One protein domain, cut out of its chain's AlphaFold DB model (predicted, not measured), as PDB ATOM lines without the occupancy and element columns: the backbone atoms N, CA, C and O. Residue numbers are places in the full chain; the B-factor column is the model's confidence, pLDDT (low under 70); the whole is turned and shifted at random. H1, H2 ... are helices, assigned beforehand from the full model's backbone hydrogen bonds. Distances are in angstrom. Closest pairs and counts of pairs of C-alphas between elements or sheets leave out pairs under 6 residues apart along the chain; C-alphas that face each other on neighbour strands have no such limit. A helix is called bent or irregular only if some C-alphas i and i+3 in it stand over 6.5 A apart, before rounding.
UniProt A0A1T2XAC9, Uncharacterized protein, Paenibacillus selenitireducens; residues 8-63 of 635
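AT A GLANCE: This is residues 8 to 63 of the 635 residues of an uncharacterized protein of Paenibacillus selenitireducens (UniProt A0A1T2XAC9). One long helix, H1, sticks out like a handle with its residues 8 to 24 and ends in a small compact head, where the last residues of H1, the short helix H2 and the helix H3 come together. H1 has a kink of 37 degrees near residue 27, within the head, H2 folds back beside the last residues of H1, and H3 leads on away from the handle, with the handle and H3 toward opposite ends of the long axis. The printed part has 56 residues with three named helices in the order H1, H2, H3 and no named strand; the class is all helix. The whole is only just loose, close to extended, with a radius of gyration of the C-alphas of 14.9 A and spans of 55 by 18 by 13 A.

HOW THE PARTS SIT: H1, residues 8 to 34, has a kink of 37 degrees near residue 27. It is only just irregular: C-alphas 26 and 29 are 6.9 A apart. H2, residues 38 to 44, touches H1 at residues 29 to 33 of H1 alone; the closest C-alphas, those of Pro 29 and Val 41, are 5.5 A apart. The two run opposite ways at a steep tilt of 41 degrees and form a helical hairpin. H3, residues 51 to 62, touches H2, and the closest C-alphas, those of Tyr 38 and Ala 54, are 4.9 A apart. H2 and H3 also form a helical hairpin, opposite ways at a steep tilt of 43 degrees. H1 and H3 are close but not clearly touching, with the closest C-alphas, those of Leu 33 and Ala 54, 6.2 A apart. Every O i to N i+4 pair is within hydrogen-bond range in H2 and H3, and 21 of 23 are in H1.

IN THESE COORDINATES: H1 measures 38.6 A from C-alpha 8 at (16.959, 22.391, 1.989) to C-alpha 34 at (33.830, 4.064, 31.531). H2 measures 10.1 A, and H3 16.2 A, ending with C-alpha 62 at (37.457, 6.993, 46.840).

THE WHOLE: The C-alphas of Lys 8 and Val 63, the two farthest apart, are 54.8 A apart. Without residues 8 to 24, which stand free, the body spans 29 by 17 by 13 A. The link from H1 to H2 is tight, and that from H2 to H3 is short. The printed part has no cut, and no printed residue is under 70 in pLDDT.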
ATOM      1  N   LYS A   8      17.259  23.788   1.624       76.00
ATOM      2  CA  LYS A   8      16.959  22.391   1.989       76.00
ATOM      3  C   LYS A   8      18.190  21.616   2.481       76.00
ATOM      4  O   LYS A   8      18.079  20.840   3.418       76.00
ATOM      5  N   THR A   9      19.360  21.840   1.884       82.06
ATOM      6  CA  THR A   9      20.629  21.222   2.299       82.06
ATOM      7  C   THR A   9      21.088  21.758   3.654       82.06
ATOM      8  O   THR A   9      21.541  20.980   4.486       82.06
ATOM      9  N   LEU A  10      20.912  23.061   3.906       82.94
ATOM     10  CA  LEU A  10      21.214  23.663   5.208       82.94
ATOM     11  C   LEU A  10      20.292  23.120   6.309       82.94
ATOM     12  O   LEU A  10      20.768  22.763   7.378       82.94
ATOM     13  N   ALA A  11      18.990  22.995   6.032       84.00
ATOM     14  CA  ALA A  11      18.032  22.423   6.977       84.00
ATOM     15  C   ALA A  11      18.361  20.960   7.324       84.00
ATOM     16  O   ALA A  11      18.345  20.594   8.495       84.00
ATOM     17  N   ILE A  12      18.729  20.141   6.331       87.31
ATOM     18  CA  ILE A  12      19.163  18.753   6.559       87.31
ATOM     19  C   ILE A  12      20.440  18.710   7.409       87.31
ATOM     20  O   ILE A  12      20.515  17.920   8.343       87.31
ATOM     21  N   LEU A  13      21.422  19.577   7.137       86.19
ATOM     22  CA  LEU A  13      22.654  19.662   7.930       86.19
ATOM     23  C   LEU A  13      22.395  20.073   9.382       86.19
ATOM     24  O   LEU A  13      22.997  19.497  10.280       86.19
ATOM     25  N   ILE A  14      21.489  21.023   9.622       89.44
ATOM     26  CA  ILE A  14      21.104  21.429  10.981       89.44
ATOM     27  C   ILE A  14      20.419  20.270  11.707       89.44
ATOM     28  O   ILE A  14      20.765  19.985  12.846       89.44
ATOM     29  N   VAL A  15      19.498  19.557  11.052       89.12
ATOM     30  CA  VAL A  15      18.838  18.384  11.645       89.12
ATOM     31  C   VAL A  15      19.850  17.275  11.950       89.12
ATOM     32  O   VAL A  15      19.797  16.689  13.026       89.12
ATOM     33  N   LEU A  16      20.812  17.022  11.057       87.31
ATOM     34  CA  LEU A  16      21.895  16.063  11.296       87.31
ATOM     35  C   LEU A  16      22.809  16.492  12.448       87.31
ATOM     36  O   LEU A  16      23.183  15.647  13.251       87.31
ATOM     37  N   LEU A  17      23.136  17.782  12.563       89.19
ATOM     38  CA  LEU A  17      23.915  18.319  13.681       89.19
ATOM     39  C   LEU A  17      23.159  18.195  15.001       89.19
ATOM     40  O   LEU A  17      23.734  17.725  15.971       89.19
ATOM     41  N   VAL A  18      21.869  18.536  15.032       89.44
ATOM     42  CA  VAL A  18      21.034  18.378  16.230       89.44
ATOM     43  C   VAL A  18      20.928  16.904  16.617       89.44
ATOM     44  O   VAL A  18      21.122  16.579  17.782       89.44
ATOM     45  N   MET A  19      20.703  15.995  15.662       85.19
ATOM     46  CA  MET A  19      20.686  14.556  15.947       85.19
ATOM     47  C   MET A  19      22.049  14.051  16.427       85.19
ATOM     48  O   MET A  19      22.097  13.305  17.397       85.19
ATOM     49  N   ALA A  20      23.156  14.483  15.819       83.56
ATOM     50  CA  ALA A  20      24.501  14.119  16.258       83.56
ATOM     51  C   ALA A  20      24.815  14.664  17.661       83.56
ATOM     52  O   ALA A  20      25.389  13.945  18.473       83.56
ATOM     53  N   SER A  21      24.393  15.890  17.977       83.62
ATOM     54  CA  SER A  21      24.519  16.477  19.313       83.62
ATOM     55  C   SER A  21      23.667  15.737  20.341       83.62
ATOM     56  O   SER A  21      24.156  15.462  21.428       83.62
ATOM     57  N   VAL A  22      22.434  15.352  20.002       85.81
ATOM     58  CA  VAL A  22      21.580  14.546  20.889       85.81
ATOM     59  C   VAL A  22      22.195  13.165  21.117       85.81
ATOM     60  O   VAL A  22      22.306  12.740  22.260       85.81
ATOM     61  N   ILE A  23      22.673  12.492  20.067       83.88
ATOM     62  CA  ILE A  23      23.369  11.200  20.180       83.88
ATOM     63  C   ILE A  23      24.627  11.342  21.044       83.88
ATOM     64  O   ILE A  23      24.873  10.494  21.899       83.88
ATOM     65  N   ALA A  24      25.406  12.410  20.864       82.44
ATOM     66  CA  ALA A  24      26.579  12.676  21.685       82.44
ATOM     67  C   ALA A  24      26.191  12.879  23.155       82.44
ATOM     68  O   ALA A  24      26.752  12.210  24.010       82.44
ATOM     69  N   VAL A  25      25.196  13.721  23.452       85.94
ATOM     70  CA  VAL A  25      24.728  13.992  24.825       85.94
ATOM     71  C   VAL A  25      24.142  12.747  25.494       85.94
ATOM     72  O   VAL A  25      24.352  12.554  26.685       85.94
ATOM     73  N   VAL A  26      23.447  11.883  24.748       86.75
ATOM     74  CA  VAL A  26      22.863  10.643  25.285       86.75
ATOM     75  C   VAL A  26      23.934   9.595  25.600       86.75
ATOM     76  O   VAL A  26      23.821   8.913  26.610       86.75
ATOM     77  N   ASN A  27      24.986   9.478  24.781       91.19
ATOM     78  CA  ASN A  27      26.055   8.489  24.994       91.19
ATOM     79  C   ASN A  27      27.212   9.003  25.869       91.19
ATOM     80  O   ASN A  27      28.054   8.221  26.313       91.19
ATOM     81  N   LEU A  28      27.297  10.316  26.097       92.56
ATOM     82  CA  LEU A  28      28.374  10.931  26.870       92.56
ATOM     83  C   LEU A  28      28.423  10.451  28.334       92.56
ATOM     84  O   LEU A  28      29.529  10.135  28.766       92.56
ATOM     85  N   PRO A  29      27.303  10.307  29.077       93.94
ATOM     86  CA  PRO A  29      27.321   9.754  30.432       93.94
ATOM     87  C   PRO A  29      27.984   8.375  30.508       93.94
ATOM     88  O   PRO A  29      28.899   8.191  31.304       93.94
ATOM     89  N   SER A  30      27.615   7.441  29.625       94.19
ATOM     90  CA  SER A  30      28.188   6.088  29.610       94.19
ATOM     91  C   SER A  30      29.682   6.095  29.255       94.19
ATOM     92  O   SER A  30      30.457   5.307  29.796       94.19
ATOM     93  N   ASN A  31      30.121   6.995  28.368       91.81
ATOM     94  CA  ASN A  31      31.546   7.157  28.055       91.81
ATOM     95  C   ASN A  31      32.329   7.752  29.234       91.81
ATOM     96  O   ASN A  31      33.430   7.287  29.529       91.81
ATOM     97  N   LEU A  32      31.762   8.748  29.922       93.62
ATOM     98  CA  LEU A  32      32.362   9.349  31.112       93.62
ATOM     99  C   LEU A  32      32.470   8.328  32.250       93.62
ATOM    100  O   LEU A  32      33.544   8.212  32.842       93.62
ATOM    101  N   LEU A  33      31.422   7.530  32.476       93.69
ATOM    102  CA  LEU A  33      31.410   6.420  33.431       93.69
ATOM    103  C   LEU A  33      32.574   5.450  33.166       93.69
ATOM    104  O   LEU A  33      33.380   5.198  34.054       93.69
ATOM    105  N   ARG A  34      32.734   4.978  31.920       93.69
ATOM    106  CA  ARG A  34      33.830   4.064  31.531       93.69
ATOM    107  C   ARG A  34      35.225   4.673  31.671       93.69
ATOM    108  O   ARG A  34      36.190   3.933  31.820       93.69
ATOM    109  N   SER A  35      35.338   5.996  31.590       92.56
ATOM    110  CA  SER A  35      36.608   6.709  31.771       92.56
ATOM    111  C   SER A  35      36.957   7.000  33.235       92.56
ATOM    112  O   SER A  35      38.018   7.559  33.493       92.56
ATOM    113  N   GLY A  36      36.077   6.661  34.186       92.56
ATOM    114  CA  GLY A  36      36.256   6.971  35.607       92.56
ATOM    115  C   GLY A  36      35.860   8.398  36.005       92.56
ATOM    116  O   GLY A  36      36.105   8.821  37.130       92.56
ATOM    117  N   ALA A  37      35.236   9.166  35.105       94.12
ATOM    118  CA  ALA A  37      34.831  10.552  35.342       94.12
ATOM    119  C   ALA A  37      33.467  10.639  36.056       94.12
ATOM    120  O   ALA A  37      32.540  11.304  35.586       94.12
ATOM    121  N   TYR A  38      33.331   9.942  37.185       96.19
ATOM    122  CA  TYR A  38      32.059   9.740  37.885       96.19
ATOM    123  C   TYR A  38      31.404  11.048  38.343       96.19
ATOM    124  O   TYR A  38      30.218  11.260  38.097       96.19
ATOM    125  N   ASP A  39      32.187  11.981  38.892       94.69
ATOM    126  CA  ASP A  39      31.695  13.305  39.297       94.69
ATOM    127  C   ASP A  39      31.058  14.077  38.145       94.69
ATOM    128  O   ASP A  39      30.072  14.791  38.330       94.69
ATOM    129  N   ALA A  40      31.605  13.940  36.936       95.06
ATOM    130  CA  ALA A  40      31.055  14.605  35.767       95.06
ATOM    131  C   ALA A  40      29.694  14.006  35.380       95.06
ATOM    132  O   ALA A  40      28.792  14.759  35.009       95.06
ATOM    133  N   VAL A  41      29.528  12.684  35.512       96.12
ATOM    134  CA  VAL A  41      28.239  12.003  35.311       96.12
ATOM    135  C   VAL A  41      27.213  12.502  36.327       96.12
ATOM    136  O   VAL A  41      26.157  12.991  35.931       96.12
ATOM    137  N   ILE A  42      27.558  12.468  37.618       96.00
ATOM    138  CA  ILE A  42      26.669  12.863  38.722       96.00
ATOM    139  C   ILE A  42      26.267  14.341  38.599       96.00
ATOM    140  O   ILE A  42      25.095  14.691  38.733       96.00
ATOM    141  N   ARG A  43      27.232  15.225  38.314       95.69
ATOM    142  CA  ARG A  43      27.021  16.678  38.327       95.69
ATOM    143  C   ARG A  43      26.331  17.210  37.079       95.69
ATOM    144  O   ARG A  43      25.469  18.079  37.189       95.69
ATOM    145  N   TYR A  44      26.752  16.765  35.896       95.12
ATOM    146  CA  TYR A  44      26.302  17.356  34.632       95.12
ATOM    147  C   TYR A  44      25.195  16.556  33.950       95.12
ATOM    148  O   TYR A  44      24.522  17.097  33.072       95.12
ATOM    149  N   PHE A  45      24.976  15.304  34.362       95.31
ATOM    150  CA  PHE A  45      23.957  14.426  33.793       95.31
ATOM    151  C   PHE A  45      23.099  13.746  34.875       95.31
ATOM    152  O   PHE A  45      22.905  12.532  34.807       95.31
ATOM    153  N   PRO A  46      22.517  14.490  35.838       94.00
ATOM    154  CA  PRO A  46      21.758  13.909  36.955       94.00
ATOM    155  C   PRO A  46      20.492  13.145  36.522       94.00
ATOM    156  O   PRO A  46      19.923  12.390  37.300       94.00
ATOM    157  N   TRP A  47      20.033  13.333  35.281       91.69
ATOM    158  CA  TRP A  47      18.913  12.598  34.678       91.69
ATOM    159  C   TRP A  47      19.329  11.288  33.990       91.69
ATOM    160  O   TRP A  47      18.477  10.596  33.434       91.69
ATOM    161  N   SER A  48      20.626  10.981  33.923       94.62
ATOM    162  CA  SER A  48      21.118   9.775  33.260       94.62
ATOM    163  C   SER A  48      20.811   8.527  34.090       94.62
ATOM    164  O   SER A  48      20.927   8.539  35.313       94.62
ATOM    165  N   SER A  49      20.495   7.416  33.417       93.94
ATOM    166  CA  SER A  49      20.385   6.098  34.055       93.94
ATOM    167  C   SER A  49      21.717   5.578  34.609       93.94
ATOM    168  O   SER A  49      21.711   4.601  35.343       93.94
ATOM    169  N   GLU A  50      22.835   6.224  34.266       96.12
ATOM    170  CA  GLU A  50      24.188   5.871  34.714       96.12
ATOM    171  C   GLU A  50      24.546   6.472  36.084       96.12
ATOM    172  O   GLU A  50      25.582   6.140  36.654       96.12
ATOM    173  N   VAL A  51      23.730   7.389  36.622       96.94
ATOM    174  CA  VAL A  51      24.018   8.075  37.896       96.94
ATOM    175  C   VAL A  51      24.127   7.111  39.089       96.94
ATOM    176  O   VAL A  51      25.078   7.272  39.857       96.94
ATOM    177  N   PRO A  52      23.253   6.096  39.256       96.94
ATOM    178  CA  PRO A  52      23.420   5.090  40.306       96.94
ATOM    179  C   PRO A  52      24.788   4.395  40.252       96.94
ATOM    180  O   PRO A  52      25.476   4.284  41.266       96.94
ATOM    181  N   ASP A  53      25.214   3.976  39.057       96.25
ATOM    182  CA  ASP A  53      26.503   3.308  38.848       96.25
ATOM    183  C   ASP A  53      27.661   4.266  39.139       96.25
ATOM    184  O   ASP A  53      28.622   3.891  39.808       96.25
ATOM    185  N   ALA A  54      27.547   5.522  38.698       96.19
ATOM    186  CA  ALA A  54      28.545   6.551  38.956       96.19
ATOM    187  C   ALA A  54      28.722   6.826  40.454       96.19
ATOM    188  O   ALA A  54      29.856   6.952  40.900       96.19
ATOM    189  N   LEU A  55      27.641   6.887  41.238       97.31
ATOM    190  CA  LEU A  55      27.712   7.089  42.690       97.31
ATOM    191  C   LEU A  55      28.419   5.927  43.396       97.31
ATOM    192  O   LEU A  55      29.305   6.160  44.217       97.31
ATOM    193  N   ILE A  56      28.080   4.679  43.053       95.56
ATOM    194  CA  ILE A  56      28.742   3.503  43.638       95.56
ATOM    195  C   ILE A  56      30.220   3.466  43.258       95.56
ATOM    196  O   ILE A  56      31.070   3.316  44.134       95.56
ATOM    197  N   LEU A  57      30.537   3.631  41.972       94.81
ATOM    198  CA  LEU A  57      31.913   3.577  41.488       94.81
ATOM    199  C   LEU A  57      32.749   4.755  42.003       94.81
ATOM    200  O   LEU A  57      33.931   4.573  42.281       94.81
ATOM    201  N   ALA A  58      32.156   5.939  42.190       94.88
ATOM    202  CA  ALA A  58      32.819   7.073  42.832       94.88
ATOM    203  C   ALA A  58      33.160   6.770  44.294       94.88
ATOM    204  O   ALA A  58      34.291   7.013  44.715       94.88
ATOM    205  N   GLY A  59      32.217   6.184  45.041       93.38
ATOM    206  CA  GLY A  59      32.448   5.718  46.407       93.38
ATOM    207  C   GLY A  59      33.567   4.678  46.475       93.38
ATOM    208  O   GLY A  59      34.534   4.865  47.207       93.38
ATOM    209  N   GLN A  60      33.499   3.638  45.644       91.19
ATOM    210  CA  GLN A  60      34.522   2.589  45.568       91.19
ATOM    211  C   GLN A  60      35.891   3.127  45.150       91.19
ATOM    212  O   GLN A  60      36.909   2.684  45.664       91.19
ATOM    213  N   ASN A  61      35.937   4.088  44.229       90.19
ATOM    214  CA  ASN A  61      37.189   4.692  43.788       90.19
ATOM    215  C   ASN A  61      37.800   5.608  44.855       90.19
ATOM    216  O   ASN A  61      39.019   5.749  44.913       90.19
ATOM    217  N   ALA A  62      36.973   6.233  45.697       89.06
ATOM    218  CA  ALA A  62      37.457   6.993  46.840       89.06
ATOM    219  C   ALA A  62      38.039   6.062  47.922       89.06
ATOM    220  O   ALA A  62      39.091   6.368  48.480       89.06
ATOM    221  N   VAL A  63      37.405   4.913  48.181       86.12
ATOM    222  CA  VAL A  63      37.850   3.916  49.175       86.12
ATOM    223  C   VAL A  63      37.966   2.508  48.569       86.12
ATOM    224  O   VAL A  63      37.118   1.645  48.817       86.12
TER     225      VAL A  63